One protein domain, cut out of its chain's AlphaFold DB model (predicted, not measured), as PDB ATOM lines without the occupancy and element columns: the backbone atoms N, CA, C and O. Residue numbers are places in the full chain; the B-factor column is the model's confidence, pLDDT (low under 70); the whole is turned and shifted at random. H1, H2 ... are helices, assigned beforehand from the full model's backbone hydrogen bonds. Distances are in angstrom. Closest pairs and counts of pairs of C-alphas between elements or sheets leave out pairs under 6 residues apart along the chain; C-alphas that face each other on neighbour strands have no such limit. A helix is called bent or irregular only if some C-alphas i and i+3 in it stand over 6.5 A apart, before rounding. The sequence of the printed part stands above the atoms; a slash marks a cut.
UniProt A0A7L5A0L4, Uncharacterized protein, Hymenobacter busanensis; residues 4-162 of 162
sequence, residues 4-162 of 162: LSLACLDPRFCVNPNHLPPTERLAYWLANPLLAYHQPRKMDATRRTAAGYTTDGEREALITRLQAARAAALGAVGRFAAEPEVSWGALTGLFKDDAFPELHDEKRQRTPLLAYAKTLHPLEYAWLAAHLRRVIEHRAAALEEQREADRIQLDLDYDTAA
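AT A GLANCE: This is residues 4 to 162 of the 162 residues of an uncharacterized protein of Hymenobacter busanensis (UniProt A0A7L5A0L4). What is the main shape? Two groups of helices form a loose body: in one, H2, H4 and the long H5 run roughly side by side with their centres in a triangle, and H3 crosses H5; in the other, H6 and H7 pack on the first part of the very long H8. Residues 144 to 162, of which 144 to 161 belong to H8, stick out from the body as an arm. What is it made of? The printed part has 159 residues with eight named helices, H1 to H8 in order, and no named strand, an all-helix class. How spread out is it? It is loose, with a radius of gyration of the C-alphas of 19.4 A and spans of 69 by 44 by 24 A.

IN THESE COORDINATES: Where do the first elements lie? H1 is residues 4 to 7, beginning at C-alpha 4 (33.279, 30.958, -26.396). H2 is residues 22 to 30, H3 33 to 38, H4 40 to 50 over 15.3 A, and H5 56 to 79 over 36.4 A. And the later ones? H6 is residues 88 to 93, H7 101 to 118 over 22.9 A, and H8 122 to 161 over 58.8 A, ending at C-alpha 161 (29.244, 58.433, -8.589). Which helices are irregular? H7 is, with C-alphas 105 and 108 8.0 A apart and a kink of 94 degrees near residue 108; H5 and H8 only just are, with C-alphas 75 and 78, and 123 and 126, each 6.6 A apart.

HOW THE PARTS SIT: What does the hub, H2, touch? It touches H4 at a shallow tilt of 29 degrees, opposite ways, closest at the C-alphas of Pro 22 and Ala 50, 5.2 A. It touches residues 66 to 73 of H5 alone, at 21 degrees, a shallow tilt, the same way, closest at the C-alphas of Leu 30 and Ala 69, 6.4 A. H3 touches H2 only at the corner, only just, with 3 pairs of C-alphas within 8 A, the closest being Trp 29 and Ala 36, 5.8 A; it touches H5 about perpendicular, 89 degrees, at Pro 33 and Ala 73, 4.3 A. What meets H8? H7 and H8 form a hairpin at a shallow tilt of 18 degrees, opposite ways, closest at the C-alphas of Glu 102 and Ala 140, 6.4 A. H6 touches residues 122 to 129 of H8 alone, closest at the C-alphas of Leu 91 and Ala 129, 5.9 A. Do the groups and H1 meet? H3 and H8 are close but not clearly touching, with the C-alphas of Leu 35 and Glu 124 7.1 A apart; H5 and H8 are apart, and H1 touches no helix. Are the helix backbones complete? Every O i to N i+4 pair is within hydrogen-bond range in H2, H3, H4 and H6; the counts are 18 of 20 in H5, 7 of 14 in H7 and 34 of 36 in H8, and H1 is too short for such a pair.

THE WHOLE: How large is it? The two C-alphas farthest apart, those of Gly 78 and Ala 162, are 71.1 A apart; without the free arm the body spans 45 by 39 by 23 A. Is there a cut or long link? The printed part has no cut; the link from H1 to H2, 14 residues, is long. Where is confidence low? The mean pLDDT of the printed part is 76.5, and 39 residues are under 70, among them residues 4 to 9, 75 to 82 and 97 to 108.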
ATOM      1  N   LEU A   4      33.680  31.615 -25.148       48.00
ATOM      2  CA  LEU A   4      33.279  30.958 -26.396       48.00
ATOM      3  C   LEU A   4      33.635  31.788 -27.640       48.00
ATOM      4  O   LEU A   4      34.054  31.224 -28.647       48.00
ATOM      5  N   SER A   5      33.491  33.116 -27.584       52.44
ATOM      6  CA  SER A   5      33.882  34.008 -28.682       52.44
ATOM      7  C   SER A   5      35.403  34.069 -28.851       52.44
ATOM      8  O   SER A   5      35.884  34.124 -29.980       52.44
ATOM      9  N   LEU A   6      36.157  33.990 -27.749       58.97
ATOM     10  CA  LEU A   6      37.624  33.960 -27.757       58.97
ATOM     11  C   LEU A   6      38.177  32.624 -28.269       58.97
ATOM     12  O   LEU A   6      39.156  32.623 -29.003       58.97
ATOM     13  N   ALA A   7      37.527  31.494 -27.980       54.34
ATOM     14  CA  ALA A   7      37.955  30.176 -28.462       54.34
ATOM     15  C   ALA A   7      37.837  29.985 -29.983       54.34
ATOM     16  O   ALA A   7      38.528  29.140 -30.552       54.34
ATOM     17  N   CYS A   8      36.988  30.770 -30.647       56.62
ATOM     18  CA  CYS A   8      36.917  30.820 -32.108       56.62
ATOM     19  C   CYS A   8      38.035  31.673 -32.736       56.62
ATOM     20  O   CYS A   8      38.270  31.560 -33.938       56.62
ATOM     21  N   LEU A   9      38.693  32.530 -31.949       63.69
ATOM     22  CA  LEU A   9      39.689  33.506 -32.406       63.69
ATOM     23  C   LEU A   9      41.113  33.156 -31.956       63.69
ATOM     24  O   LEU A   9      42.069  33.507 -32.641       63.69
ATOM     25  N   ASP A  10      41.258  32.441 -30.840       75.88
ATOM     26  CA  ASP A  10      42.538  32.043 -30.271       75.88
ATOM     27  C   ASP A  10      42.595  30.513 -30.050       75.88
ATOM     28  O   ASP A  10      41.864  29.960 -29.214       75.88
ATOM     29  N   PRO A  11      43.489  29.816 -30.777       77.56
ATOM     30  CA  PRO A  11      43.727  28.378 -30.666       77.56
ATOM     31  C   PRO A  11      43.979  27.868 -29.240       77.56
ATOM     32  O   PRO A  11      43.666  26.712 -28.947       77.56
ATOM     33  N   ARG A  12      44.525  28.703 -28.343       81.62
ATOM     34  CA  ARG A  12      44.868  28.330 -26.959       81.62
ATOM     35  C   ARG A  12      43.650  28.004 -26.109       81.62
ATOM     36  O   ARG A  12      43.758  27.219 -25.172       81.62
ATOM     37  N   PHE A  13      42.486  28.549 -26.456       80.31
ATOM     38  CA  PHE A  13      41.239  28.244 -25.762       80.31
ATOM     39  C   PHE A  13      40.439  27.134 -26.458       80.31
ATOM     40  O   PHE A  13      39.321  26.848 -26.036       80.31
ATOM     41  N   CYS A  14      40.954  26.499 -27.517       82.25
ATOM     42  CA  CYS A  14      40.209  25.507 -28.289       82.25
ATOM     43  C   CYS A  14      40.279  24.106 -27.657       82.25
ATOM     44  O   CYS A  14      41.310  23.431 -27.688       82.25
ATOM     45  N   VAL A  15      39.154  23.629 -27.116       81.69
ATOM     46  CA  VAL A  15      39.087  22.333 -26.415       81.69
ATOM     47  C   VAL A  15      39.185  21.155 -27.383       81.69
ATOM     48  O   VAL A  15      39.903  20.194 -27.117       81.69
ATOM     49  N   ASN A  16      38.471  21.214 -28.511       84.25
ATOM     50  CA  ASN A  16      38.490  20.165 -29.525       84.25
ATOM     51  C   ASN A  16      39.533  20.481 -30.605       84.25
ATOM     52  O   ASN A  16      39.296  21.374 -31.422       84.25
ATOM     53  N   PRO A  17      40.624  19.700 -30.718       84.38
ATOM     54  CA  PRO A  17      41.657  19.956 -31.715       84.38
ATOM     55  C   PRO A  17      41.145  19.953 -33.163       84.38
ATOM     56  O   PRO A  17      41.738  20.587 -34.028       84.38
ATOM     57  N   ASN A  18      40.016  19.295 -33.459       81.50
ATOM     58  CA  ASN A  18      39.420  19.325 -34.800       81.50
ATOM     59  C   ASN A  18      38.791  20.673 -35.171       81.50
ATOM     60  O   ASN A  18      38.417  20.854 -36.327       81.50
ATOM     61  N   HIS A  19      38.632  21.588 -34.219       80.19
ATOM     62  CA  HIS A  19      38.131  22.938 -34.465       80.19
ATOM     63  C   HIS A  19      39.258  23.973 -34.551       80.19
ATOM     64  O   HIS A  19      39.001  25.093 -34.973       80.19
ATOM     65  N   LEU A  20      40.505  23.591 -34.235       82.12
ATOM     66  CA  LEU A  20      41.674  24.450 -34.431       82.12
ATOM     67  C   LEU A  20      41.779  24.899 -35.893       82.12
ATOM     68  O   LEU A  20      41.432  24.108 -36.784       82.12
ATOM     69  N   PRO A  21      42.310  26.098 -36.178       80.38
ATOM     70  CA  PRO A  21      42.606  26.485 -37.548       80.38
ATOM     71  C   PRO A  21      43.557  25.468 -38.217       80.38
ATOM     72  O   PRO A  21      44.247  24.708 -37.526       80.38
ATOM     73  N   PRO A  22      43.559  25.364 -39.560       80.00
ATOM     74  CA  PRO A  22      44.235  24.267 -40.255       80.00
ATOM     75  C   PRO A  22      45.720  24.103 -39.902       80.00
ATOM     76  O   PRO A  22      46.186  22.972 -39.765       80.00
ATOM     77  N   THR A  23      46.451  25.202 -39.718       79.12
ATOM     78  CA  THR A  23      47.892  25.191 -39.421       79.12
ATOM     79  C   THR A  23      48.178  24.619 -38.029       79.12
ATOM     80  O   THR A  23      49.011  23.727 -37.868       79.12
ATOM     81  N   GLU A  24      47.431  25.058 -37.026       81.19
ATOM     82  CA  GLU A  24      47.558  24.687 -35.617       81.19
ATOM     83  C   GLU A  24      47.075  23.263 -35.387       81.19
ATOM     84  O   GLU A  24      47.714  22.494 -34.671       81.19
ATOM     85  N   ARG A  25      45.984  22.873 -36.054       84.06
ATOM     86  CA  ARG A  25      45.492  21.492 -36.052       84.06
ATOM     87  C   ARG A  25      46.555  20.524 -36.549       84.06
ATOM     88  O   ARG A  25      46.716  19.427 -36.019       84.06
ATOM     89  N   LEU A  26      47.282  20.937 -37.576       79.81
ATOM     90  CA  LEU A  26      48.308  20.123 -38.186       79.81
ATOM     91  C   LEU A  26      49.579  20.060 -37.335       79.81
ATOM     92  O   LEU A  26      50.141  18.978 -37.183       79.81
ATOM     93  N   ALA A  27      49.983  21.174 -36.720       79.44
ATOM     94  CA  ALA A  27      51.041  21.186 -35.711       79.44
ATOM     95  C   ALA A  27      50.692  20.274 -34.524       79.44
ATOM     96  O   ALA A  27      51.517  19.466 -34.098       79.44
ATOM     97  N   TYR A  28      49.445  20.337 -34.053       83.81
ATOM     98  CA  TYR A  28      48.928  19.472 -32.999       83.81
ATOM     99  C   TYR A  28      49.021  17.984 -33.379       83.81
ATOM    100  O   TYR A  28      49.459  17.172 -32.565       83.81
ATOM    101  N   TRP A  29      48.671  17.617 -34.617       80.69
ATOM    102  CA  TRP A  29      48.772  16.228 -35.074       80.69
ATOM    103  C   TRP A  29      50.203  15.745 -35.280       80.69
ATOM    104  O   TRP A  29      50.507  14.602 -34.959       80.69
ATOM    105  N   LEU A  30      51.085  16.600 -35.791       79.81
ATOM    106  CA  LEU A  30      52.489  16.256 -36.012       79.81
ATOM    107  C   LEU A  30      53.280  16.080 -34.720       79.81
ATOM    108  O   LEU A  30      54.261  15.340 -34.703       79.81
ATOM    109  N   ALA A  31      52.857  16.737 -33.645       80.56
ATOM    110  CA  ALA A  31      53.495  16.605 -32.347       80.56
ATOM    111  C   ALA A  31      53.234  15.235 -31.683       80.56
ATOM    112  O   ALA A  31      53.981  14.849 -30.788       80.56
ATOM    113  N   ASN A  32      52.240  14.469 -32.161       81.25
ATOM    114  CA  ASN A  32      52.012  13.081 -31.762       81.25
ATOM    115  C   ASN A  32      52.228  12.120 -32.953       81.25
ATOM    116  O   ASN A  32      51.344  11.970 -33.801       81.25
ATOM    117  N   PRO A  33      53.370  11.409 -33.009       76.81
ATOM    118  CA  PRO A  33      53.686  10.508 -34.112       76.81
ATOM    119  C   PRO A  33      52.672   9.389 -34.360       76.81
ATOM    120  O   PRO A  33      52.434   9.010 -35.508       76.81
ATOM    121  N   LEU A  34      52.059   8.875 -33.293       80.25
ATOM    122  CA  LEU A  34      51.073   7.804 -33.378       80.25
ATOM    123  C   LEU A  34      49.773   8.308 -34.022       80.25
ATOM    124  O   LEU A  34      49.177   7.625 -34.860       80.25
ATOM    125  N   LEU A  35      49.427   9.567 -33.751       79.50
ATOM    126  CA  LEU A  35      48.235  10.202 -34.302       79.50
ATOM    127  C   LEU A  35      48.409  10.458 -35.792       79.50
ATOM    128  O   LEU A  35      47.513  10.182 -36.595       79.50
ATOM    129  N   ALA A  36      49.596  10.935 -36.164       78.81
ATOM    130  CA  ALA A  36      49.980  11.115 -37.552       78.81
ATOM    131  C   ALA A  36      49.959   9.790 -38.336       78.81
ATOM    132  O   ALA A  36      49.588   9.764 -39.514       78.81
ATOM    133  N   TYR A  37      50.319   8.687 -37.680       79.75
ATOM    134  CA  TYR A  37      50.294   7.352 -38.266       79.75
ATOM    135  C   TYR A  37      48.875   6.806 -38.458       79.75
ATOM    136  O   TYR A  37      48.552   6.320 -39.542       79.75
ATOM    137  N   HIS A  38      48.011   6.902 -37.445       78.38
ATOM    138  CA  HIS A  38      46.661   6.333 -37.506       78.38
ATOM    139  C   HIS A  38      45.650   7.209 -38.248       78.38
ATOM    140  O   HIS A  38      44.634   6.699 -38.726       78.38
ATOM    141  N   GLN A  39      45.908   8.514 -38.391       82.00
ATOM    142  CA  GLN A  39      44.981   9.454 -39.033       82.00
ATOM    143  C   GLN A  39      45.558  10.150 -40.291       82.00
ATOM    144  O   GLN A  39      45.394  11.364 -40.457       82.00
ATOM    145  N   PRO A  40      46.148   9.415 -41.261       78.62
ATOM    146  CA  PRO A  40      46.849  10.020 -42.397       78.62
ATOM    147  C   PRO A  40      45.902  10.774 -43.340       78.62
ATOM    148  O   PRO A  40      46.245  11.835 -43.851       78.62
ATOM    149  N   ARG A  41      44.669  10.279 -43.525       82.00
ATOM    150  CA  ARG A  41      43.656  10.941 -44.370       82.00
ATOM    151  C   ARG A  41      43.230  12.295 -43.815       82.00
ATOM    152  O   ARG A  41      43.004  13.224 -44.581       82.00
ATOM    153  N   LYS A  42      43.112  12.400 -42.490       79.94
ATOM    154  CA  LYS A  42      42.774  13.658 -41.827       79.94
ATOM    155  C   LYS A  42      43.917  14.650 -41.989       79.94
ATOM    156  O   LYS A  42      43.657  15.760 -42.441       79.94
ATOM    157  N   MET A  43      45.165  14.230 -41.752       78.75
ATOM    158  CA  MET A  43      46.348  15.056 -42.029       78.75
ATOM    159  C   MET A  43      46.383  15.562 -43.472       78.75
ATOM    160  O   MET A  43      46.597  16.750 -43.704       78.75
ATOM    161  N   ASP A  44      46.133  14.680 -44.441       80.06
ATOM    162  CA  ASP A  44      46.107  15.050 -45.855       80.06
ATOM    163  C   ASP A  44      44.983  16.043 -46.177       80.06
ATOM    164  O   ASP A  44      45.208  16.987 -46.936       80.06
ATOM    165  N   ALA A  45      43.798  15.877 -45.582       81.38
ATOM    166  CA  ALA A  45      42.691  16.815 -45.734       81.38
ATOM    167  C   ALA A  45      43.030  18.193 -45.143       81.38
ATOM    168  O   ALA A  45      42.898  19.197 -45.835       81.38
ATOM    169  N   THR A  46      43.543  18.248 -43.913       78.06
ATOM    170  CA  THR A  46      43.927  19.510 -43.263       78.06
ATOM    171  C   THR A  46      45.059  20.216 -44.004       78.06
ATOM    172  O   THR A  46      44.995  21.430 -44.174       78.06
ATOM    173  N   ARG A  47      46.032  19.469 -44.543       75.38
ATOM    174  CA  ARG A  47      47.069  20.014 -45.434       75.38
ATOM    175  C   ARG A  47      46.462  20.698 -46.663       75.38
ATOM    176  O   ARG A  47      46.903  21.780 -47.030       75.38
ATOM    177  N   ARG A  48      45.456  20.086 -47.297       74.81
ATOM    178  CA  ARG A  48      44.765  20.689 -48.451       74.81
ATOM    179  C   ARG A  48      43.985  21.938 -48.052       74.81
ATOM    180  O   ARG A  48      44.011  22.915 -48.785       74.81
ATOM    181  N   THR A  49      43.327  21.928 -46.894       76.12
ATOM    182  CA  THR A  49      42.581  23.091 -46.394       76.12
ATOM    183  C   THR A  49      43.500  24.260 -46.038       76.12
ATOM    184  O   THR A  49      43.143  25.403 -46.304       76.12
ATOM    185  N   ALA A  50      44.694  23.995 -45.500       68.50
ATOM    186  CA  ALA A  50      45.681  25.030 -45.193       68.50
ATOM    187  C   ALA A  50      46.127  25.826 -46.438       68.50
ATOM    188  O   ALA A  50      46.440  27.004 -46.318       68.50
ATOM    189  N   ALA A  51      46.066  25.232 -47.638       62.25
ATOM    190  CA  ALA A  51      46.411  25.907 -48.894       62.25
ATOM    191  C   ALA A  51      45.529  27.129 -49.218       62.25
ATOM    192  O   ALA A  51      45.912  27.931 -50.063       62.25
ATOM    193  N   GLY A  52      44.370  27.281 -48.565       62.69
ATOM    194  CA  GLY A  52      43.513  28.465 -48.689       62.69
ATOM    195  C   GLY A  52      43.871  29.625 -47.752       62.69
ATOM    196  O   GLY A  52      43.219  30.660 -47.828       62.69
ATOM    197  N   TYR A  53      44.861  29.461 -46.865       62.28
ATOM    198  CA  TYR A  53      45.200  30.427 -45.807       62.28
ATOM    199  C   TYR A  53      46.589  31.076 -45.976       62.28
ATOM    200  O   TYR A  53      46.971  31.889 -45.141       62.28
ATOM    201  N   THR A  54      47.356  30.733 -47.021       64.31
ATOM    202  CA  THR A  54      48.764  31.158 -47.195       64.31
ATOM    203  C   THR A  54      49.112  31.455 -48.657       64.31
ATOM    204  O   THR A  54      48.488  30.898 -49.561       64.31
ATOM    205  N   THR A  55      50.144  32.269 -48.907       74.88
ATOM    206  CA  THR A  55      50.674  32.521 -50.265       74.88
ATOM    207  C   THR A  55      51.329  31.270 -50.876       74.88
ATOM    208  O   THR A  55      51.668  30.326 -50.161       74.88
ATOM    209  N   ASP A  56      51.544  31.238 -52.200       72.62
ATOM    210  CA  ASP A  56      52.119  30.070 -52.897       72.62
ATOM    211  C   ASP A  56      53.501  29.645 -52.358       72.62
ATOM    212  O   ASP A  56      53.779  28.449 -52.255       72.62
ATOM    213  N   GLY A  57      54.357  30.601 -51.975       73.75
ATOM    214  CA  GLY A  57      55.684  30.320 -51.410       73.75
ATOM    215  C   GLY A  57      55.627  29.775 -49.980       73.75
ATOM    216  O   GLY A  57      56.312  28.808 -49.643       73.75
ATOM    217  N   GLU A  58      54.757  30.344 -49.144       68.94
ATOM    218  CA  GLU A  58      54.497  29.844 -47.788       68.94
ATOM    219  C   GLU A  58      53.855  28.454 -47.819       68.94
ATOM    220  O   GLU A  58      54.182  27.601 -46.994       68.94
ATOM    221  N   ARG A  59      52.999  28.196 -48.816       67.88
ATOM    222  CA  ARG A  59      52.377  26.891 -49.048       67.88
ATOM    223  C   ARG A  59      53.427  25.815 -49.310       67.88
ATOM    224  O   ARG A  59      53.355  24.752 -48.697       67.88
ATOM    225  N   GLU A  60      54.395  26.069 -50.185       74.38
ATOM    226  CA  GLU A  60      55.423  25.078 -50.528       74.38
ATOM    227  C   GLU A  60      56.367  24.792 -49.346       74.38
ATOM    228  O   GLU A  60      56.690  23.636 -49.045       74.38
ATOM    229  N   ALA A  61      56.738  25.839 -48.601       75.81
ATOM    230  CA  ALA A  61      57.528  25.714 -47.379       75.81
ATOM    231  C   ALA A  61      56.776  24.934 -46.286       75.81
ATOM    232  O   ALA A  61      57.354  24.071 -45.616       75.81
ATOM    233  N   LEU A  62      55.474  25.192 -46.134       68.38
ATOM    234  CA  LEU A  62      54.605  24.458 -45.227       68.38
ATOM    235  C   LEU A  62      54.511  22.989 -45.654       68.38
ATOM    236  O   LEU A  62      54.826  22.121 -44.849       68.38
ATOM    237  N   ILE A  63      54.179  22.681 -46.913       69.69
ATOM    238  CA  ILE A  63      54.105  21.298 -47.426       69.69
ATOM    239  C   ILE A  63      55.399  20.532 -47.135       69.69
ATOM    240  O   ILE A  63      55.335  19.410 -46.623       69.69
ATOM    241  N   THR A  64      56.552  21.151 -47.386       79.75
ATOM    242  CA  THR A  64      57.865  20.547 -47.132       79.75
ATOM    243  C   THR A  64      58.085  20.278 -45.640       79.75
ATOM    244  O   THR A  64      58.433  19.156 -45.264       79.75
ATOM    245  N   ARG A  65      57.817  21.257 -44.756       74.88
ATOM    246  CA  ARG A  65      57.905  21.061 -43.291       74.88
ATOM    247  C   ARG A  65      56.981  19.947 -42.814       74.88
ATOM    248  O   ARG A  65      57.369  19.160 -41.957       74.88
ATOM    249  N   LEU A  66      55.782  19.853 -43.376       71.00
ATOM    250  CA  LEU A  66      54.787  18.848 -43.010       71.00
ATOM    251  C   LEU A  66      55.170  17.442 -43.469       71.00
ATOM    252  O   LEU A  66      54.978  16.487 -42.722       71.00
ATOM    253  N   GLN A  67      55.713  17.304 -44.681       73.94
ATOM    254  CA  GLN A  67      56.227  16.030 -45.186       73.94
ATOM    255  C   GLN A  67      57.422  15.556 -44.360       73.94
ATOM    256  O   GLN A  67      57.448  14.395 -43.953       73.94
ATOM    257  N   ALA A  68      58.359  16.458 -44.052       79.88
ATOM    258  CA  ALA A  68      59.505  16.163 -43.201       79.88
ATOM    259  C   ALA A  68      59.072  15.759 -41.784       79.88
ATOM    260  O   ALA A  68      59.514  14.733 -41.270       79.88
ATOM    261  N   ALA A  69      58.149  16.509 -41.173       73.62
ATOM    262  CA  ALA A  69      57.627  16.206 -39.845       73.62
ATOM    263  C   ALA A  69      56.844  14.883 -39.817       73.62
ATOM    264  O   ALA A  69      57.021  14.087 -38.899       73.62
ATOM    265  N   ARG A  70      56.032  14.596 -40.846       74.06
ATOM    266  CA  ARG A  70      55.342  13.306 -40.985       74.06
ATOM    267  C   ARG A  70      56.338  12.157 -41.128       74.06
ATOM    268  O   ARG A  70      56.160  11.133 -40.481       74.06
ATOM    269  N   ALA A  71      57.379  12.307 -41.946       77.19
ATOM    270  CA  ALA A  71      58.411  11.284 -42.109       77.19
ATOM    271  C   ALA A  71      59.178  11.032 -40.799       77.19
ATOM    272  O   ALA A  71      59.374   9.879 -40.418       77.19
ATOM    273  N   ALA A  72      59.535  12.097 -40.074       76.62
ATOM    274  CA  ALA A  72      60.171  12.006 -38.760       76.62
ATOM    275  C   ALA A  72      59.275  11.290 -37.735       76.62
ATOM    276  O   ALA A  72      59.734  10.390 -37.033       76.62
ATOM    277  N   ALA A  73      57.985  11.634 -37.703       70.75
ATOM    278  CA  ALA A  73      56.989  10.961 -36.878       70.75
ATOM    279  C   ALA A  73      56.892   9.462 -37.208       70.75
ATOM    280  O   ALA A  73      57.020   8.629 -36.315       70.75
ATOM    281  N   LEU A  74      56.743   9.096 -38.484       71.75
ATOM    282  CA  LEU A  74      56.667   7.694 -38.914       71.75
ATOM    283  C   LEU A  74      57.921   6.890 -38.534       71.75
ATOM    284  O   LEU A  74      57.802   5.737 -38.129       71.75
ATOM    285  N   GLY A  75      59.107   7.504 -38.592       69.62
ATOM    286  CA  GLY A  75      60.353   6.883 -38.134       69.62
ATOM    287  C   GLY A  75      60.399   6.607 -36.624       69.62
ATOM    288  O   GLY A  75      61.082   5.681 -36.190       69.62
ATOM    289  N   ALA A  76      59.648   7.361 -35.818       65.50
ATOM    290  CA  ALA A  76      59.566   7.178 -34.368       65.50
ATOM    291  C   ALA A  76      58.568   6.081 -33.939       65.50
ATOM    292  O   ALA A  76      58.712   5.525 -32.850       65.50
ATOM    293  N   VAL A  77      57.586   5.733 -34.787       63.00
ATOM    294  CA  VAL A  77      56.498   4.776 -34.475       63.00
ATOM    295  C   VAL A  77      57.006   3.365 -34.153       63.00
ATOM    296  O   VAL A  77      56.374   2.650 -33.379       63.00
ATOM    297  N   GLY A  78      58.195   2.981 -34.628       57.00
ATOM    298  CA  GLY A  78      58.811   1.679 -34.338       57.00
ATOM    299  C   GLY A  78      59.205   1.422 -32.871       57.00
ATOM    300  O   GLY A  78      59.854   0.414 -32.607       57.00
ATOM    301  N   ARG A  79      58.870   2.309 -31.920       56.31
ATOM    302  CA  ARG A  79      59.323   2.243 -30.513       56.31
ATOM    303  C   ARG A  79      58.219   2.088 -29.459       56.31
ATOM    304  O   ARG A  79      58.540   1.993 -28.278       56.31
ATOM    305  N   PHE A  80      56.939   2.057 -29.827       58.38
ATOM    306  CA  PHE A  80      55.850   2.126 -28.841       58.38
ATOM    307  C   PHE A  80      55.329   0.742 -28.424       58.38
ATOM    308  O   PHE A  80      54.285   0.292 -28.885       58.38
ATOM    309  N   ALA A  81      56.057   0.088 -27.515       53.19
ATOM    310  CA  ALA A  81      55.590  -1.060 -26.723       53.19
ATOM    311  C   ALA A  81      55.274  -0.651 -25.266       53.19
ATOM    312  O   ALA A  81      55.477  -1.426 -24.336       53.19
ATOM    313  N   ALA A  82      54.865   0.601 -25.055       63.06
ATOM    314  CA  ALA A  82      54.572   1.140 -23.730       63.06
ATOM    315  C   ALA A  82      53.085   0.982 -23.399       63.06
ATOM    316  O   ALA A  82      52.247   1.034 -24.297       63.06
ATOM    317  N   GLU A  83      52.755   0.813 -22.121       70.44
ATOM    318  CA  GLU A  83      51.378   0.921 -21.638       70.44
ATOM    319  C   GLU A  83      50.902   2.386 -21.656       70.44
ATOM    320  O   GLU A  83      51.719   3.308 -21.550       70.44
ATOM    321  N   PRO A  84      49.589   2.639 -21.806       76.19
ATOM    322  CA  PRO A  84      49.054   3.995 -21.787       76.19
ATOM    323  C   PRO A  84      49.201   4.631 -20.402       76.19
ATOM    324  O   PRO A  84      48.629   4.154 -19.427       76.19
ATOM    325  N   GLU A  85      49.904   5.762 -20.342       82.81
ATOM    326  CA  GLU A  85      50.090   6.555 -19.116       82.81
ATOM    327  C   GLU A  85      48.758   7.065 -18.538       82.81
ATOM    328  O   GLU A  85      48.576   7.157 -17.326       82.81
ATOM    329  N   VAL A  86      47.796   7.379 -19.411       86.25
ATOM    330  CA  VAL A  86      46.476   7.885 -19.026       86.25
ATOM    331  C   VAL A  86      45.407   6.886 -19.443       86.25
ATOM    332  O   VAL A  86      45.238   6.585 -20.625       86.25
ATOM    333  N   SER A  87      44.637   6.402 -18.468       90.06
ATOM    334  CA  SER A  87      43.499   5.523 -18.729       90.06
ATOM    335  C   SER A  87      42.320   6.287 -19.340       90.06
ATOM    336  O   SER A  87      42.154   7.493 -19.143       90.06
ATOM    337  N   TRP A  88      41.427   5.568 -20.028       89.69
ATOM    338  CA  TRP A  88      40.177   6.143 -20.540       89.69
ATOM    339  C   TRP A  88      39.336   6.802 -19.434       89.69
ATOM    340  O   TRP A  88      38.753   7.867 -19.636       89.69
ATOM    341  N   GLY A  89      39.289   6.192 -18.244       87.81
ATOM    342  CA  GLY A  89      38.583   6.746 -17.087       87.81
ATOM    343  C   GLY A  89      39.189   8.068 -16.613       87.81
ATOM    344  O   GLY A  89      38.451   9.019 -16.366       87.81
ATOM    345  N   ALA A  90      40.520   8.158 -16.558       87.62
ATOM    346  CA  ALA A  90      41.221   9.387 -16.194       87.62
ATOM    347  C   ALA A  90      41.009  10.497 -17.237       87.62
ATOM    348  O   ALA A  90      40.673  11.621 -16.871       87.62
ATOM    349  N   LEU A  91      41.113  10.172 -18.531       87.75
ATOM    350  CA  LEU A  91      40.838  11.117 -19.618       87.75
ATOM    351  C   LEU A  91      39.391  11.617 -19.566       87.75
ATOM    352  O   LEU A  91      39.144  12.817 -19.639       87.75
ATOM    353  N   THR A  92      38.427  10.705 -19.416       86.31
ATOM    354  CA  THR A  92      37.011  11.084 -19.382       86.31
ATOM    355  C   THR A  92      36.589  11.796 -18.107       86.31
ATOM    356  O   THR A  92      35.622  12.558 -18.135       86.31
ATOM    357  N   GLY A  93      37.339  11.607 -17.022       84.00
ATOM    358  CA  GLY A  93      37.235  12.411 -15.812       84.00
ATOM    359  C   GLY A  93      37.443  13.900 -16.082       84.00
ATOM    360  O   GLY A  93      36.704  14.702 -15.525       84.00
ATOM    361  N   LEU A  94      38.340  14.266 -17.009       79.94
ATOM    362  CA  LEU A  94      38.573  15.666 -17.396       79.94
ATOM    363  C   LEU A  94      37.370  16.304 -18.115       79.94
ATOM    364  O   LEU A  94      37.297  17.520 -18.214       79.94
ATOM    365  N   PHE A  95      36.426  15.504 -18.627       75.00
ATOM    366  CA  PHE A  95      35.209  16.002 -19.285       75.00
ATOM    367  C   PHE A  95      34.020  16.164 -18.332       75.00
ATOM    368  O   PHE A  95      32.916  16.461 -18.795       75.00
ATOM    369  N   LYS A  96      34.183  15.847 -17.044       72.06
ATOM    370  CA  LYS A  96      33.111  15.997 -16.059       72.06
ATOM    371  C   LYS A  96      33.061  17.445 -15.584       72.06
ATOM    372  O   LYS A  96      34.100  18.036 -15.317       72.06
ATOM    373  N   ASP A  97      31.844  17.960 -15.455       63.06
ATOM    374  CA  ASP A  97      31.549  19.356 -15.116       63.06
ATOM    375  C   ASP A  97      32.222  19.788 -13.789       63.06
ATOM    376  O   ASP A  97      32.663  20.926 -13.670       63.06
ATOM    377  N   ASP A  98      32.411  18.854 -12.849       61.88
ATOM    378  CA  ASP A  98      33.056  19.106 -11.548       61.88
ATOM    379  C   ASP A  98      34.590  19.174 -11.609       61.88
ATOM    380  O   ASP A  98      35.226  19.641 -10.666       61.88
ATOM    381  N   ALA A  99      35.207  18.658 -12.678       60.06
ATOM    382  CA  ALA A  99      36.661  18.670 -12.806       60.06
ATOM    383  C   ALA A  99      37.166  20.056 -13.221       60.06
ATOM    384  O   ALA A  99      38.217  20.466 -12.742       60.06
ATOM    385  N   PHE A 100      36.412  20.752 -14.087       63.19
ATOM    386  CA  PHE A 100      36.772  22.061 -14.642       63.19
ATOM    387  C   PHE A 100      35.520  22.892 -14.972       63.19
ATOM    388  O   PHE A 100      34.979  22.786 -16.083       63.19
ATOM    389  N   PRO A 101      35.044  23.739 -14.042       64.94
ATOM    390  CA  PRO A 101      33.895  24.614 -14.275       64.94
ATOM    391  C   PRO A 101      34.138  25.653 -15.390       64.94
ATOM    392  O   PRO A 101      33.203  26.247 -15.913       64.94
ATOM    393  N   GLU A 102      35.373  25.841 -15.846       65.06
ATOM    394  CA  GLU A 102      35.738  26.709 -16.973       65.06
ATOM    395  C   GLU A 102      35.366  26.098 -18.341       65.06
ATOM    396  O   GLU A 102      35.415  26.764 -19.381       65.06
ATOM    397  N   LEU A 103      34.978  24.816 -18.363       62.31
ATOM    398  CA  LEU A 103      34.460  24.113 -19.543       62.31
ATOM    399  C   LEU A 103      32.919  24.049 -19.574       62.31
ATOM    400  O   LEU A 103      32.342  23.485 -20.507       62.31
ATOM    401  N   HIS A 104      32.238  24.626 -18.578       55.50
ATOM    402  CA  HIS A 104      30.803  24.437 -18.317       55.50
ATOM    403  C   HIS A 104      29.876  24.992 -19.419       55.50
ATOM    404  O   HIS A 104      28.761  24.495 -19.608       55.50
ATOM    405  N   ASP A 105      30.363  25.946 -20.218       55.22
ATOM    406  CA  ASP A 105      29.662  26.503 -21.387       55.22
ATOM    407  C   ASP A 105      29.545  25.517 -22.569       55.22
ATOM    408  O   ASP A 105      28.857  25.776 -23.561       55.22
ATOM    409  N   GLU A 106      30.177  24.344 -22.485       61.78
ATOM    410  CA  GLU A 106      30.396  23.472 -23.635       61.78
ATOM    411  C   GLU A 106      29.766  22.075 -23.530       61.78
ATOM    412  O   GLU A 106      30.270  21.114 -24.122       61.78
ATOM    413  N   LYS A 107      28.569  21.944 -22.934       61.41
ATOM    414  CA  LYS A 107      27.747  20.716 -23.111       61.41
ATOM    415  C   LYS A 107      27.639  20.299 -24.589       61.41
ATOM    416  O   LYS A 107      27.591  19.110 -24.900       61.41
ATOM    417  N   ARG A 108      27.667  21.276 -25.509       65.19
ATOM    418  CA  ARG A 108      27.691  21.062 -26.965       65.19
ATOM    419  C   ARG A 108      29.027  20.546 -27.517       65.19
ATOM    420  O   ARG A 108      28.991  19.839 -28.519       65.19
ATOM    421  N   GLN A 109      30.180  20.849 -26.909       70.06
ATOM    422  CA  GLN A 109      31.483  20.344 -27.381       70.06
ATOM    423  C   GLN A 109      31.920  19.044 -26.707       70.06
ATOM    424  O   GLN A 109      32.711  18.304 -27.293       70.06
ATOM    425  N   ARG A 110      31.354  18.699 -25.543       76.62
ATOM    426  CA  ARG A 110      31.647  17.437 -24.849       76.62
ATOM    427  C   ARG A 110      31.421  16.212 -25.733       76.62
ATOM    428  O   ARG A 110      32.279  15.338 -25.798       76.62
ATOM    429  N   THR A 111      30.295  16.151 -26.444       79.50
ATOM    430  CA  THR A 111      29.987  15.025 -27.342       79.50
ATOM    431  C   THR A 111      30.983  14.922 -28.512       79.50
ATOM    432  O   THR A 111      31.563  13.847 -28.682       79.50
ATOM    433  N   PRO A 112      31.265  15.996 -29.280       80.06
ATOM    434  CA  PRO A 112      32.334  16.007 -30.283       80.06
ATOM    435  C   PRO A 112      33.718  15.628 -29.744       80.06
ATOM    436  O   PRO A 112      34.457  14.898 -30.403       80.06
ATOM    437  N   LEU A 113      34.070  16.097 -28.548       83.12
ATOM    438  CA  LEU A 113      35.366  15.840 -27.928       83.12
ATOM    439  C   LEU A 113      35.506  14.384 -27.471       83.12
ATOM    440  O   LEU A 113      36.528  13.755 -27.729       83.12
ATOM    441  N   LEU A 114      34.455  13.815 -26.876       86.00
ATOM    442  CA  LEU A 114      34.378  12.387 -26.559       86.00
ATOM    443  C   LEU A 114      34.446  11.529 -27.823       86.00
ATOM    444  O   LEU A 114      35.141  10.516 -27.841       86.00
ATOM    445  N   ALA A 115      33.735  11.923 -28.882       85.94
ATOM    446  CA  ALA A 115      33.792  11.236 -30.166       85.94
ATOM    447  C   ALA A 115      35.213  11.267 -30.738       85.94
ATOM    448  O   ALA A 115      35.711  10.236 -31.180       85.94
ATOM    449  N   TYR A 116      35.894  12.411 -30.656       86.38
ATOM    450  CA  TYR A 116      37.293  12.529 -31.044       86.38
ATOM    451  C   TYR A 116      38.205  11.629 -30.205       86.38
ATOM    452  O   TYR A 116      38.961  10.849 -30.780       86.38
ATOM    453  N   ALA A 117      38.089  11.667 -28.876       88.94
ATOM    454  CA  ALA A 117      38.874  10.840 -27.963       88.94
ATOM    455  C   ALA A 117      38.720   9.337 -28.252       88.94
ATOM    456  O   ALA A 117      39.691   8.594 -28.185       88.94
ATOM    457  N   LYS A 118      37.524   8.884 -28.654       89.19
ATOM    458  CA  LYS A 118      37.288   7.491 -29.079       89.19
ATOM    459  C   LYS A 118      38.001   7.106 -30.376       89.19
ATOM    460  O   LYS A 118      38.207   5.924 -30.614       89.19
ATOM    461  N   THR A 119      38.352   8.075 -31.224       85.62
ATOM    462  CA  THR A 119      39.159   7.817 -32.432       85.62
ATOM    463  C   THR A 119      40.654   7.727 -32.149       85.62
ATOM    464  O   THR A 119      41.420   7.442 -33.068       85.62
ATOM    465  N   LEU A 120      41.064   8.005 -30.909       85.62
ATOM    466  CA  LEU A 120      42.453   7.953 -30.486       85.62
ATOM    467  C   LEU A 120      42.829   6.553 -30.005       85.62
ATOM    468  O   LEU A 120      42.056   5.877 -29.322       85.62
ATOM    469  N   HIS A 121      44.050   6.153 -30.325       85.88
ATOM    470  CA  HIS A 121      44.708   5.015 -29.714       85.88
ATOM    471  C   HIS A 121      44.955   5.298 -28.215       85.88
ATOM    472  O   HIS A 121      45.263   6.437 -27.859       85.88
ATOM    473  N   PRO A 122      44.880   4.300 -27.310       85.69
ATOM    474  CA  PRO A 122      45.046   4.529 -25.870       85.69
ATOM    475  C   PRO A 122      46.337   5.251 -25.462       85.69
ATOM    476  O   PRO A 122      46.329   6.069 -24.549       85.69
ATOM    477  N   LEU A 123      47.440   5.015 -26.175       84.12
ATOM    478  CA  LEU A 123      48.718   5.706 -25.932       84.12
ATOM    479  C   LEU A 123      48.665   7.214 -26.220       84.12
ATOM    480  O   LEU A 123      49.510   7.972 -25.759       84.12
ATOM    481  N   GLU A 124      47.660   7.669 -26.961       86.06
ATOM    482  CA  GLU A 124      47.456   9.074 -27.308       86.06
ATOM    483  C   GLU A 124      46.571   9.793 -26.284       86.06
ATOM    484  O   GLU A 124      46.417  11.014 -26.352       86.06
ATOM    485  N   TYR A 125      45.993   9.072 -25.318       88.62
ATOM    486  CA  TYR A 125      45.151   9.674 -24.284       88.62
ATOM    487  C   TYR A 125      45.933  10.651 -23.415       88.62
ATOM    488  O   TYR A 125      45.402  11.707 -23.080       88.62
ATOM    489  N   ALA A 126      47.201  10.355 -23.120       85.88
ATOM    490  CA  ALA A 126      48.088  11.273 -22.409       85.88
ATOM    491  C   ALA A 126      48.273  12.589 -23.176       85.88
ATOM    492  O   ALA A 126      48.245  13.670 -22.589       85.88
ATOM    493  N   TRP A 127      48.357  12.504 -24.505       86.00
ATOM    494  CA  TRP A 127      48.491  13.666 -25.375       86.00
ATOM    495  C   TRP A 127      47.252  14.561 -25.337       86.00
ATOM    496  O   TRP A 127      47.352  15.769 -25.125       86.00
ATOM    497  N   LEU A 128      46.067  13.961 -25.494       89.06
ATOM    498  CA  LEU A 128      44.813  14.705 -25.406       89.06
ATOM    499  C   LEU A 128      44.596  15.265 -23.993       89.06
ATOM    500  O   LEU A 128      44.184  16.411 -23.854       89.06
ATOM    501  N   ALA A 129      44.912  14.502 -22.947       88.69
ATOM    502  CA  ALA A 129      44.819  14.972 -21.568       88.69
ATOM    503  C   ALA A 129      45.717  16.195 -21.319       88.69
ATOM    504  O   ALA A 129      45.267  17.166 -20.715       88.69
ATOM    505  N   ALA A 130      46.955  16.182 -21.820       87.69
ATOM    506  CA  ALA A 130      47.871  17.314 -21.716       87.69
ATOM    507  C   ALA A 130      47.353  18.555 -22.464       87.69
ATOM    508  O   ALA A 130      47.425  19.660 -21.931       87.69
ATOM    509  N   HIS A 131      46.791  18.379 -23.666       88.25
ATOM    510  CA  HIS A 131      46.139  19.466 -24.410       88.25
ATOM    511  C   HIS A 131      45.006  20.100 -23.610       88.25
ATOM    512  O   HIS A 131      44.976  21.314 -23.437       88.25
ATOM    513  N   LEU A 132      44.106  19.273 -23.076       86.38
ATOM    514  CA  LEU A 132      42.959  19.749 -22.306       86.38
ATOM    515  C   LEU A 132      43.396  20.532 -21.073       86.38
ATOM    516  O   LEU A 132      42.882  21.622 -20.854       86.38
ATOM    517  N   ARG A 133      44.376  20.021 -20.317       87.25
ATOM    518  CA  ARG A 133      44.925  20.716 -19.142       87.25
ATOM    519  C   ARG A 133      45.445  22.110 -19.494       87.25
ATOM    520  O   ARG A 133      45.065  23.064 -18.831       87.25
ATOM    521  N   ARG A 134      46.205  22.253 -20.586       87.62
ATOM    522  CA  ARG A 134      46.681  23.572 -21.043       87.62
ATOM    523  C   ARG A 134      45.536  24.509 -21.417       87.62
ATOM    524  O   ARG A 134      45.560  25.681 -21.063       87.62
ATOM    525  N   VAL A 135      44.533  24.007 -22.138       85.31
ATOM    526  CA  VAL A 135      43.362  24.813 -22.521       85.31
ATOM    527  C   VAL A 135      42.615  25.303 -21.281       85.31
ATOM    528  O   VAL A 135      42.215  26.463 -21.226       85.31
ATOM    529  N   ILE A 136      42.447  24.435 -20.284       83.19
ATOM    530  CA  ILE A 136      41.832  24.772 -18.999       83.19
ATOM    531  C   ILE A 136      42.652  25.846 -18.280       83.19
ATOM    532  O   ILE A 136      42.083  26.861 -17.894       83.19
ATOM    533  N   GLU A 137      43.966  25.654 -18.138       86.06
ATOM    534  CA  GLU A 137      44.869  26.619 -17.495       86.06
ATOM    535  C   GLU A 137      44.760  28.002 -18.150       86.06
ATOM    536  O   GLU A 137      44.586  29.008 -17.464       86.06
ATOM    537  N   HIS A 138      44.770  28.056 -19.484       85.88
ATOM    538  CA  HIS A 138      44.599  29.308 -20.216       85.88
ATOM    539  C   HIS A 138      43.226  29.947 -19.986       85.88
ATOM    540  O   HIS A 138      43.143  31.158 -19.794       85.88
ATOM    541  N   ARG A 139      42.146  29.159 -19.999       82.38
ATOM    542  CA  ARG A 139      40.788  29.674 -19.757       82.38
ATOM    543  C   ARG A 139      40.616  30.197 -18.334       82.38
ATOM    544  O   ARG A 139      39.989  31.237 -18.161       82.38
ATOM    545  N   ALA A 140      41.172  29.503 -17.344       82.75
ATOM    546  CA  ALA A 140      41.137  29.925 -15.950       82.75
ATOM    547  C   ALA A 140      41.851  31.271 -15.764       82.75
ATOM    548  O   ALA A 140      41.265  32.191 -15.197       82.75
ATOM    549  N   ALA A 141      43.052  31.420 -16.333       85.06
ATOM    550  CA  ALA A 141      43.792  32.680 -16.302       85.06
ATOM    551  C   ALA A 141      43.009  33.828 -16.965       85.06
ATOM    552  O   ALA A 141      42.873  34.901 -16.388       85.06
ATOM    553  N   ALA A 142      42.411  33.585 -18.137       83.06
ATOM    554  CA  ALA A 142      41.609  34.598 -18.827       83.06
ATOM    555  C   ALA A 142      40.362  35.026 -18.026       83.06
ATOM    556  O   ALA A 142      39.971  36.191 -18.058       83.06
ATOM    557  N   LEU A 143      39.729  34.100 -17.294       81.12
ATOM    558  CA  LEU A 143      38.611  34.428 -16.403       81.12
ATOM    559  C   LEU A 143      39.051  35.247 -15.196       81.12
ATOM    560  O   LEU A 143      38.310  36.124 -14.761       81.12
ATOM    561  N   GLU A 144      40.216  34.945 -14.634       84.62
ATOM    562  CA  GLU A 144      40.782  35.701 -13.520       84.62
ATOM    563  C   GLU A 144      41.115  37.135 -13.940       84.62
ATOM    564  O   GLU A 144      40.677  38.074 -13.279       84.62
ATOM    565  N   GLU A 145      41.764  37.311 -15.096       84.94
ATOM    566  CA  GLU A 145      42.023  38.627 -15.692       84.94
ATOM    567  C   GLU A 145      40.727  39.415 -15.924       84.94
ATOM    568  O   GLU A 145      40.656  40.605 -15.616       84.94
ATOM    569  N   GLN A 146      39.679  38.753 -16.422       81.38
ATOM    570  CA  GLN A 146      38.386  39.398 -16.631       81.38
ATOM    571  C   GLN A 146      37.742  39.833 -15.306       81.38
ATOM    572  O   GLN A 146      37.261  40.956 -15.205       81.38
ATOM    573  N   ARG A 147      37.751  38.972 -14.279       83.12
ATOM    574  CA  ARG A 147      37.196  39.302 -12.953       83.12
ATOM    575  C   ARG A 147      37.930  40.468 -12.298       83.12
ATOM    576  O   ARG A 147      37.294  41.293 -11.650       83.12
ATOM    577  N   GLU A 148      39.249  40.523 -12.453       85.56
ATOM    578  CA  GLU A 148      40.069  41.624 -11.954       85.56
ATOM    579  C   GLU A 148      39.714  42.938 -12.660       85.56
ATOM    580  O   GLU A 148      39.479  43.947 -11.998       85.56
ATOM    581  N   ALA A 149      39.595  42.917 -13.991       82.38
ATOM    582  CA  ALA A 149      39.191  44.083 -14.771       82.38
ATOM    583  C   ALA A 149      37.783  44.574 -14.396       82.38
ATOM    584  O   ALA A 149      37.582  45.774 -14.209       82.38
ATOM    585  N   ASP A 150      36.829  43.654 -14.230       82.69
ATOM    586  CA  ASP A 150      35.459  43.972 -13.822       82.69
ATOM    587  C   ASP A 150      35.424  44.589 -12.411       82.69
ATOM    588  O   ASP A 150      34.677  45.538 -12.176       82.69
ATOM    589  N   ARG A 151      36.261  44.103 -11.478       86.31
ATOM    590  CA  ARG A 151      36.393  44.684 -10.132       86.31
ATOM    591  C   ARG A 151      36.929  46.114 -10.186       86.31
ATOM    592  O   ARG A 151      36.332  46.998  -9.586       86.31
ATOM    593  N   ILE A 152      38.011  46.341 -10.932       85.44
ATOM    594  CA  ILE A 152      38.616  47.673 -11.090       85.44
ATOM    595  C   ILE A 152      37.608  48.656 -11.699       85.44
ATOM    596  O   ILE A 152      37.510  49.795 -11.251       85.44
ATOM    597  N   GLN A 153      36.847  48.219 -12.707       80.06
ATOM    598  CA  GLN A 153      35.818  49.052 -13.326       80.06
ATOM    599  C   GLN A 153      34.708  49.412 -12.332       80.06
ATOM    600  O   GLN A 153      34.298  50.568 -12.278       80.06
ATOM    601  N   LEU A 154      34.253  48.449 -11.524       80.81
ATOM    602  CA  LEU A 154      33.222  48.678 -10.512       80.81
ATOM    603  C   LEU A 154      33.667  49.705  -9.458       80.81
ATOM    604  O   LEU A 154      32.877  50.566  -9.074       80.81
ATOM    605  N   ASP A 155      34.925  49.629  -9.017       80.88
ATOM    606  CA  ASP A 155      35.499  50.565  -8.044       80.88
ATOM    607  C   ASP A 155      35.591  51.989  -8.632       80.88
ATOM    608  O   ASP A 155      35.205  52.960  -7.981       80.88
ATOM    609  N   LEU A 156      36.002  52.122  -9.900       77.00
ATOM    610  CA  LEU A 156      36.036  53.407 -10.616       77.00
ATOM    611  C   LEU A 156      34.639  54.017 -10.808       77.00
ATOM    612  O   LEU A 156      34.461  55.232 -10.673       77.00
ATOM    613  N   ASP A 157      33.646  53.187 -11.125       78.56
ATOM    614  CA  ASP A 157      32.258  53.620 -11.299       78.56
ATOM    615  C   ASP A 157      31.644  54.075  -9.959       78.56
ATOM    616  O   ASP A 157      30.820  54.990  -9.929       78.56
ATOM    617  N   TYR A 158      32.068  53.481  -8.837       73.69
ATOM    618  CA  TYR A 158      31.649  53.889  -7.494       73.69
ATOM    619  C   TYR A 158      32.273  55.230  -7.078       73.69
ATOM    620  O   TYR A 158      31.562  56.110  -6.594       73.69
ATOM    621  N   ASP A 159      33.570  55.422  -7.332       67.44
ATOM    622  CA  ASP A 159      34.295  56.657  -7.003       67.44
ATOM    623  C   ASP A 159      33.871  57.861  -7.861       67.44
ATOM    624  O   ASP A 159      34.002  59.006  -7.436       67.44
ATOM    625  N   THR A 160      33.355  57.629  -9.070       68.69
ATOM    626  CA  THR A 160      32.837  58.696  -9.948       68.69
ATOM    627  C   THR A 160      31.371  59.050  -9.695       68.69
ATOM    628  O   THR A 160      30.909  60.094 -10.161       68.69
ATOM    629  N   ALA A 161      30.638  58.206  -8.965       60.78
ATOM    630  CA  ALA A 161      29.244  58.433  -8.589       60.78
ATOM    631  C   ALA A 161      29.073  59.090  -7.201       60.78
ATOM    632  O   ALA A 161      27.948  59.472  -6.859       60.78
ATOM    633  N   ALA A 162      30.155  59.201  -6.420       55.00
ATOM    634  CA  ALA A 162      30.220  59.845  -5.104       55.00
ATOM    635  C   ALA A 162      30.653  61.320  -5.193       55.00
ATOM    636  O   ALA A 162      30.146  62.119  -4.370       55.00
TER     637      ALA A 162